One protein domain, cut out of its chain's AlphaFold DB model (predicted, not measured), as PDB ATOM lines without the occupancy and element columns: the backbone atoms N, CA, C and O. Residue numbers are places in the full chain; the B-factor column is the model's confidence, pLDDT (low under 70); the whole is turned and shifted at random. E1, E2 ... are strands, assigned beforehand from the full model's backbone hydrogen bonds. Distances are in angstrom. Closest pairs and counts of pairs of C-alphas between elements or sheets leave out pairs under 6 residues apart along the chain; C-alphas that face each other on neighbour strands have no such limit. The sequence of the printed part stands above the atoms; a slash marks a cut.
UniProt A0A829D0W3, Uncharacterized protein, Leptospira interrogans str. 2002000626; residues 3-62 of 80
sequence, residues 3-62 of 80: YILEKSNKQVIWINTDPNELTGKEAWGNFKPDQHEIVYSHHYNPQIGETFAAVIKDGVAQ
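Overview. This is residues 3 to 62 of the 80 residues of an uncharacterized protein of Leptospira interrogans str. 2002000626 (UniProt A0A829D0W3). Little regular structure is here: a small three-stranded antiparallel sheet crosses the middle, with long loops on either side of it, residues 17 to 35 and residues 41 to 62. The latter end in a small turn where 56 to 57 pair antiparallel with 60 to 61. The printed part has 60 residues with no named helix and three strands, E1, E2, E3 along the chain, in sheet order E2, E1, E3; the class is all strand, with 14 residues in named elements. It is compact and rounded, radius of gyration of the C-alphas 10.5 A, spans 26 by 25 by 21 A.

Arrangement. Start at E1, residues 3 to 6, the inner strand. E2, residues 12 to 16, forms a hairpin with it, antiparallel at 159 degrees; look for N 4 and O 14, 2.9 A apart, within hydrogen-bond range. On to E3, residues 36 to 40, antiparallel to E1 at 151 degrees: N 3 and O 39 are 2.8 A apart, also within range. E2 and E3 are apart.

Along the chain. Find C-alpha 3 at (-16.433, -29.996, -20.726), where E1 begins its 9.9 A. E2 spans 10.9 A. E3 runs 13.5 A to C-alpha 40 at (-10.947, -27.882, -23.066).

Size, cuts and confidence. The C-alphas of Ser 8 and Asn 20, the two farthest apart, are 27.2 A apart. The printed part has no cut. The link E2 to E3 is long. Look for pLDDT under 70 at residues 21, 24 and 25.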
ATOM      1  N   TYR A   3     -15.115 -30.315 -21.251       91.94
ATOM      2  CA  TYR A   3     -16.433 -29.996 -20.726       91.94
ATOM      3  C   TYR A   3     -17.400 -29.957 -21.893       91.94
ATOM      4  O   TYR A   3     -17.111 -29.321 -22.906       91.94
ATOM      5  N   ILE A   4     -18.537 -30.630 -21.760       93.50
ATOM      6  CA  ILE A   4     -19.639 -30.472 -22.705       93.50
ATOM      7  C   ILE A   4     -20.606 -29.481 -22.090       93.50
ATOM      8  O   ILE A   4     -21.082 -29.678 -20.967       93.50
ATOM      9  N   LEU A   5     -20.858 -28.409 -22.833       95.12
ATOM     10  CA  LEU A   5     -21.696 -27.307 -22.399       95.12
ATOM     11  C   LEU A   5     -22.945 -27.225 -23.263       95.12
ATOM     12  O   LEU A   5     -22.875 -27.394 -24.481       95.12
ATOM     13  N   GLU A   6     -24.064 -26.877 -22.646       96.50
ATOM     14  CA  GLU A   6     -25.246 -26.400 -23.357       96.50
ATOM     15  C   GLU A   6     -24.941 -25.011 -23.953       96.50
ATOM     16  O   GLU A   6     -24.576 -24.078 -23.231       96.50
ATOM     17  N   LYS A   7     -25.079 -24.828 -25.271       95.69
ATOM     18  CA  LYS A   7     -24.702 -23.560 -25.932       95.69
ATOM     19  C   LYS A   7     -25.528 -22.365 -25.459       95.69
ATOM     20  O   LYS A   7     -25.037 -21.238 -25.480       95.69
ATOM     21  N   SER A   8     -26.781 -22.606 -25.072       96.31
ATOM     22  CA  SER A   8     -27.753 -21.561 -24.728       96.31
ATOM     23  C   SER A   8     -27.423 -20.837 -23.422       96.31
ATOM     24  O   SER A   8     -27.694 -19.644 -23.305       96.31
ATOM     25  N   ASN A   9     -26.840 -21.537 -22.448       95.88
ATOM     26  CA  ASN A   9     -26.607 -21.016 -21.097       95.88
ATOM     27  C   ASN A   9     -25.219 -21.363 -20.528       95.88
ATOM     28  O   ASN A   9     -24.928 -21.009 -19.386       95.88
ATOM     29  N   LYS A  10     -24.371 -22.044 -21.308       96.06
ATOM     30  CA  LYS A  10     -23.029 -22.506 -20.921       96.06
ATOM     31  C   LYS A  10     -23.020 -23.424 -19.694       96.06
ATOM     32  O   LYS A  10     -21.997 -23.530 -19.021       96.06
ATOM     33  N   GLN A  11     -24.135 -24.078 -19.380       97.38
ATOM     34  CA  GLN A  11     -24.196 -25.037 -18.284       97.38
ATOM     35  C   GLN A  11     -23.369 -26.275 -18.621       97.38
ATOM     36  O   GLN A  11     -23.483 -26.824 -19.718       97.38
ATOM     37  N   VAL A  12     -22.563 -26.727 -17.664       95.44
ATOM     38  CA  VAL A  12     -21.823 -27.983 -17.758       95.44
ATOM     39  C   VAL A  12     -22.808 -29.136 -17.638       95.44
ATOM     40  O   VAL A  12     -23.388 -29.359 -16.577       95.44
ATOM     41  N   ILE A  13     -22.981 -29.887 -18.717       94.69
ATOM     42  CA  ILE A  13     -23.854 -31.067 -18.738       94.69
ATOM     43  C   ILE A  13     -23.058 -32.369 -18.661       94.69
ATOM     44  O   ILE A  13     -23.607 -33.410 -18.304       94.69
ATOM     45  N   TRP A  14     -21.756 -32.315 -18.960       92.75
ATOM     46  CA  TRP A  14     -20.860 -33.455 -18.822       92.75
ATOM     47  C   TRP A  14     -19.390 -33.032 -18.710       92.75
ATOM     48  O   TRP A  14     -18.999 -31.974 -19.207       92.75
ATOM     49  N   ILE A  15     -18.577 -33.881 -18.076       91.31
ATOM     50  CA  ILE A  15     -17.139 -33.675 -17.870       91.31
ATOM     51  C   ILE A  15     -16.400 -34.938 -18.321       91.31
ATOM     52  O   ILE A  15     -16.644 -36.018 -17.786       91.31
ATOM     53  N   ASN A  16     -15.471 -34.783 -19.265       88.62
ATOM     54  CA  ASN A  16     -14.500 -35.799 -19.643       88.62
ATOM     55  C   ASN A  16     -13.163 -35.545 -18.947       88.62
ATOM     56  O   ASN A  16     -12.485 -34.541 -19.206       88.62
ATOM     57  N   THR A  17     -12.745 -36.489 -18.116       84.81
ATOM     58  CA  THR A  17     -11.406 -36.498 -17.523       84.81
ATOM     59  C   THR A  17     -10.430 -37.397 -18.281       84.81
ATOM     60  O   THR A  17      -9.261 -37.445 -17.903       84.81
ATOM     61  N   ASP A  18     -10.878 -38.070 -19.349       80.88
ATOM     62  CA  ASP A  18     -10.033 -38.955 -20.144       80.88
ATOM     63  C   ASP A  18      -8.876 -38.179 -20.807       80.88
ATOM     64  O   ASP A  18      -9.104 -37.148 -21.453       80.88
ATOM     65  N   PRO A  19      -7.628 -38.653 -20.653       70.38
ATOM     66  CA  PRO A  19      -6.452 -37.980 -21.190       70.38
ATOM     67  C   PRO A  19      -6.302 -38.128 -22.709       70.38
ATOM     68  O   PRO A  19      -5.508 -37.397 -23.287       70.38
ATOM     69  N   ASN A  20      -7.043 -39.032 -23.360       75.50
ATOM     70  CA  ASN A  20      -7.025 -39.214 -24.816       75.50
ATOM     71  C   ASN A  20      -7.985 -38.256 -25.536       75.50
ATOM     72  O   ASN A  20      -8.208 -38.397 -26.735       75.50
ATOM     73  N   GLU A  21      -8.567 -37.300 -24.804       67.62
ATOM     74  CA  GLU A  21      -9.353 -36.193 -25.349       67.62
ATOM     75  C   GLU A  21     -10.534 -36.638 -26.219       67.62
ATOM     76  O   GLU A  21     -10.933 -35.912 -27.124       67.62
ATOM     77  N   LEU A  22     -11.139 -37.801 -25.939       72.56
ATOM     78  CA  LEU A  22     -12.339 -38.230 -26.660       72.56
ATOM     79  C   LEU A  22     -13.383 -37.101 -26.628       72.56
ATOM     80  O   LEU A  22     -13.737 -36.578 -25.561       72.56
ATOM     81  N   THR A  23     -13.845 -36.690 -27.808       70.56
ATOM     82  CA  THR A  23     -14.726 -35.532 -27.973       70.56
ATOM     83  C   THR A  23     -16.080 -35.936 -28.547       70.56
ATOM     84  O   THR A  23     -16.236 -36.908 -29.283       70.56
ATOM     85  N   GLY A  24     -17.108 -35.169 -28.191       69.56
ATOM     86  CA  GLY A  24     -18.408 -35.205 -28.849       69.56
ATOM     87  C   GLY A  24     -19.104 -36.554 -28.731       69.56
ATOM     88  O   GLY A  24     -19.266 -37.074 -27.631       69.56
ATOM     89  N   LYS A  25     -19.535 -37.103 -29.875       69.19
ATOM     90  CA  LYS A  25     -20.314 -38.351 -29.937       69.19
ATOM     91  C   LYS A  25     -19.539 -39.572 -29.450       69.19
ATOM     92  O   LYS A  25     -20.162 -40.527 -29.001       69.19
ATOM     93  N   GLU A  26     -18.212 -39.541 -29.548       74.12
ATOM     94  CA  GLU A  26     -17.350 -40.657 -29.151       74.12
ATOM     95  C   GLU A  26     -17.272 -40.789 -27.627       74.12
ATOM     96  O   GLU A  26     -17.201 -41.896 -27.104       74.12
ATOM     97  N   ALA A  27     -17.353 -39.663 -26.910       72.75
ATOM     98  CA  ALA A  27     -17.331 -39.630 -25.449       72.75
ATOM     99  C   ALA A  27     -18.733 -39.581 -24.825       72.75
ATOM    100  O   ALA A  27     -18.946 -40.073 -23.719       72.75
ATOM    101  N   TRP A  28     -19.703 -38.989 -25.526       82.94
ATOM    102  CA  TRP A  28     -21.053 -38.787 -25.020       82.94
ATOM    103  C   TRP A  28     -22.100 -39.081 -26.098       82.94
ATOM    104  O   TRP A  28     -22.309 -38.305 -27.030       82.94
ATOM    105  N   GLY A  29     -22.812 -40.203 -25.944       80.88
ATOM    106  CA  GLY A  29     -23.772 -40.697 -26.942       80.88
ATOM    107  C   GLY A  29     -24.933 -39.743 -27.260       80.88
ATOM    108  O   GLY A  29     -25.505 -39.817 -28.344       80.88
ATOM    109  N   ASN A  30     -25.237 -38.802 -26.361       85.31
ATOM    110  CA  ASN A  30     -26.276 -37.785 -26.557       85.31
ATOM    111  C   ASN A  30     -25.725 -36.444 -27.071       85.31
ATOM    112  O   ASN A  30     -26.444 -35.439 -27.069       85.31
ATOM    113  N   PHE A  31     -24.475 -36.410 -27.545       89.88
ATOM    114  CA  PHE A  31     -23.883 -35.198 -28.091       89.88
ATOM    115  C   PHE A  31     -24.578 -34.748 -29.374       89.88
ATOM    116  O   PHE A  31     -24.437 -35.328 -30.456       89.88
ATOM    117  N   LYS A  32     -25.300 -33.643 -29.238       92.38
ATOM    118  CA  LYS A  32     -25.892 -32.883 -30.338       92.38
ATOM    119  C   LYS A  32     -25.029 -31.656 -30.660       92.38
ATOM    120  O   LYS A  32     -24.986 -30.744 -29.837       92.38
ATOM    121  N   PRO A  33     -24.331 -31.607 -31.809       90.81
ATOM    122  CA  PRO A  33     -23.407 -30.518 -32.139       90.81
ATOM    123  C   PRO A  33     -24.104 -29.174 -32.372       90.81
ATOM    124  O   PRO A  33     -23.456 -28.133 -32.348       90.81
ATOM    125  N   ASP A  34     -25.410 -29.170 -32.619       94.50
ATOM    126  CA  ASP A  34     -26.238 -27.972 -32.716       94.50
ATOM    127  C   ASP A  34     -26.549 -27.379 -31.333       94.50
ATOM    128  O   ASP A  34     -26.515 -26.158 -31.195       94.50
ATOM    129  N   GLN A  35     -26.737 -28.221 -30.309       95.50
ATOM    130  CA  GLN A  35     -27.124 -27.805 -28.950       95.50
ATOM    131  C   GLN A  35     -25.935 -27.655 -28.000       95.50
ATOM    132  O   GLN A  35     -25.991 -26.849 -27.074       95.50
ATOM    133  N   HIS A  36     -24.842 -28.374 -28.258       94.62
ATOM    134  CA  HIS A  36     -23.722 -28.468 -27.332       94.62
ATOM    135  C   HIS A  36     -22.394 -28.059 -27.959       94.62
ATOM    136  O   HIS A  36     -22.161 -28.219 -29.158       94.62
ATOM    137  N   GLU A  37     -21.502 -27.556 -27.119       93.31
ATOM    138  CA  GLU A  37     -20.114 -27.262 -27.459       93.31
ATOM    139  C   GLU A  37     -19.170 -27.991 -26.509       93.31
ATOM    140  O   GLU A  37     -19.557 -28.401 -25.416       93.31
ATOM    141  N   ILE A  38     -17.930 -28.163 -26.953       92.00
ATOM    142  CA  ILE A  38     -16.886 -28.840 -26.195       92.00
ATOM    143  C   ILE A  38     -15.828 -27.806 -25.872       92.00
ATOM    144  O   ILE A  38     -15.386 -27.076 -26.760       92.00
ATOM    145  N   VAL A  39     -15.439 -27.751 -24.605       92.06
ATOM    146  CA  VAL A  39     -14.438 -26.815 -24.113       92.06
ATOM    147  C   VAL A  39     -13.350 -27.571 -23.379       92.06
ATOM    148  O   VAL A  39     -13.630 -28.285 -22.419       92.06
ATOM    149  N   TYR A  40     -12.105 -27.381 -23.791       90.75
ATOM    150  CA  TYR A  40     -10.947 -27.882 -23.066       90.75
ATOM    151  C   TYR A  40     -10.538 -26.905 -21.961       90.75
ATOM    152  O   TYR A  40     -10.462 -25.698 -22.183       90.75
ATOM    153  N   SER A  41     -10.221 -27.419 -20.776       88.38
ATOM    154  CA  SER A  41      -9.622 -26.645 -19.687       88.38
ATOM    155  C   SER A  41      -8.616 -27.484 -18.898       88.38
ATOM    156  O   SER A  41      -8.871 -28.653 -18.587       88.38
ATOM    157  N   HIS A  42      -7.478 -26.873 -18.554       83.38
ATOM    158  CA  HIS A  42      -6.440 -27.484 -17.716       83.38
ATOM    159  C   HIS A  42      -6.541 -27.055 -16.242       83.38
ATOM    160  O   HIS A  42      -6.348 -27.876 -15.349       83.38
ATOM    161  N   HIS A  43      -6.882 -25.786 -15.979       83.00
ATOM    162  CA  HIS A  43      -6.823 -25.180 -14.637       83.00
ATOM    163  C   HIS A  43      -8.176 -24.707 -14.084       83.00
ATOM    164  O   HIS A  43      -8.240 -24.163 -12.983       83.00
ATOM    165  N   TYR A  44      -9.266 -24.898 -14.827       86.00
ATOM    166  CA  TYR A  44     -10.614 -24.509 -14.414       86.00
ATOM    167  C   TYR A  44     -11.512 -25.746 -14.323       86.00
ATOM    168  O   TYR A  44     -11.611 -26.486 -15.300       86.00
ATOM    169  N   ASN A  45     -12.122 -25.967 -13.148       89.88
ATOM    170  CA  ASN A  45     -12.841 -27.199 -12.796       89.88
ATOM    171  C   ASN A  45     -14.281 -26.959 -12.289       89.88
ATOM    172  O   ASN A  45     -14.566 -27.214 -11.113       89.88
ATOM    173  N   PRO A  46     -15.189 -26.447 -13.138       92.44
ATOM    174  CA  PRO A  46     -16.606 -26.368 -12.802       92.44
ATOM    175  C   PRO A  46     -17.230 -27.768 -12.730       92.44
ATOM    176  O   PRO A  46     -16.782 -28.705 -13.393       92.44
ATOM    177  N   GLN A  47     -18.272 -27.904 -11.925       95.00
ATOM    178  CA  GLN A  47     -19.032 -29.128 -11.711       95.00
ATOM    179  C   GLN A  47     -20.247 -29.199 -12.645       95.00
ATOM    180  O   GLN A  47     -20.709 -28.194 -13.186       95.00
ATOM    181  N   ILE A  48     -20.794 -30.404 -12.824       94.56
ATOM    182  CA  ILE A  48     -22.029 -30.608 -13.594       94.56
ATOM    183  C   ILE A  48     -23.165 -29.786 -12.968       94.56
ATOM    184  O   ILE A  48     -23.364 -29.807 -11.755       94.56
ATOM    185  N   GLY A  49     -23.915 -29.072 -13.806       95.38
ATOM    186  CA  GLY A  49     -24.978 -28.152 -13.405       95.38
ATOM    187  C   GLY A  49     -24.515 -26.708 -13.197       95.38
ATOM    188  O   GLY A  49     -25.352 -25.805 -13.261       95.38
ATOM    189  N   GLU A  50     -23.213 -26.458 -13.021       96.25
ATOM    190  CA  GLU A  50     -22.671 -25.099 -12.929       96.25
ATOM    191  C   GLU A  50     -22.580 -24.426 -14.304       96.25
ATOM    192  O   GLU A  50     -22.443 -25.076 -15.343       96.25
ATOM    193  N   THR A  51     -22.629 -23.095 -14.315       95.12
ATOM    194  CA  THR A  51     -22.341 -22.304 -15.515       95.12
ATOM    195  C   THR A  51     -20.835 -22.191 -15.713       95.12
ATOM    196  O   THR A  51     -20.110 -21.744 -14.822       95.12
ATOM    197  N   PHE A  52     -20.359 -22.536 -16.906       93.62
ATOM    198  CA  PHE A  52     -18.962 -22.380 -17.288       93.62
ATOM    199  C   PHE A  52     -18.628 -20.892 -17.477       93.62
ATOM    200  O   PHE A  52     -19.005 -20.281 -18.476       93.62
ATOM    201  N   ALA A  53     -17.941 -20.296 -16.500       91.12
ATOM    202  CA  ALA A  53     -17.729 -18.848 -16.432       91.12
ATOM    203  C   ALA A  53     -16.398 -18.371 -17.046       91.12
ATOM    204  O   ALA A  53     -16.178 -17.165 -17.173       91.12
ATOM    205  N   ALA A  54     -15.494 -19.287 -17.404       89.88
ATOM    206  CA  ALA A  54     -14.222 -18.921 -18.019       89.88
ATOM    207  C   ALA A  54     -14.413 -18.411 -19.455       89.88
ATOM    208  O   ALA A  54     -15.323 -18.825 -20.174       89.88
ATOM    209  N   VAL A  55     -13.521 -17.517 -19.886       90.75
ATOM    210  CA  VAL A  55     -13.491 -17.049 -21.275       90.75
ATOM    211  C   VAL A  55     -13.073 -18.211 -22.167       90.75
ATOM    212  O   VAL A  55     -12.024 -18.807 -21.951       90.75
ATOM    213  N   ILE A  56     -13.880 -18.515 -23.179       91.69
ATOM    214  CA  ILE A  56     -13.607 -19.580 -24.146       91.69
ATOM    215  C   ILE A  56     -13.091 -18.937 -25.429       91.69
ATOM    216  O   ILE A  56     -13.733 -18.035 -25.974       91.69
ATOM    217  N   LYS A  57     -11.949 -19.405 -25.929       91.62
ATOM    218  CA  LYS A  57     -11.387 -18.995 -27.216       91.62
ATOM    219  C   LYS A  57     -10.993 -20.241 -27.997       91.62
ATOM    220  O   LYS A  57     -10.250 -21.065 -27.480       91.62
ATOM    221  N   ASP A  58     -11.532 -20.382 -29.207       89.81
ATOM    222  CA  ASP A  58     -11.259 -21.518 -30.100       89.81
ATOM    223  C   ASP A  58     -11.466 -22.892 -29.422       89.81
ATOM    224  O   ASP A  58     -10.695 -23.825 -29.619       89.81
ATOM    225  N   GLY A  59     -12.501 -23.012 -28.575       89.69
ATOM    226  CA  GLY A  59     -12.805 -24.248 -27.837       89.69
ATOM    227  C   GLY A  59     -11.924 -24.498 -26.609       89.69
ATOM    228  O   GLY A  59     -12.025 -25.552 -25.989       89.69
ATOM    229  N   VAL A  60     -11.082 -23.540 -26.218       90.38
ATOM    230  CA  VAL A  60     -10.183 -23.655 -25.066       90.38
ATOM    231  C   VAL A  60     -10.504 -22.574 -24.041       90.38
ATOM    232  O   VAL A  60     -10.554 -21.380 -24.357       90.38
ATOM    233  N   ALA A  61     -10.717 -22.985 -22.793       91.06
ATOM    234  CA  ALA A  61     -10.823 -22.076 -21.669       91.06
ATOM    235  C   ALA A  61      -9.490 -21.350 -21.488       91.06
ATOM    236  O   ALA A  61      -8.440 -21.966 -21.310       91.06
ATOM    237  N   GLN A  62      -9.540 -20.028 -21.550       88.38
ATOM    238  CA  GLN A  62      -8.399 -19.187 -21.246       88.38
ATOM    239  C   GLN A  62      -8.086 -19.285 -19.758       88.38
ATOM    240  O   GLN A  62      -9.002 -19.363 -18.932       88.38
TER     241      GLN A  62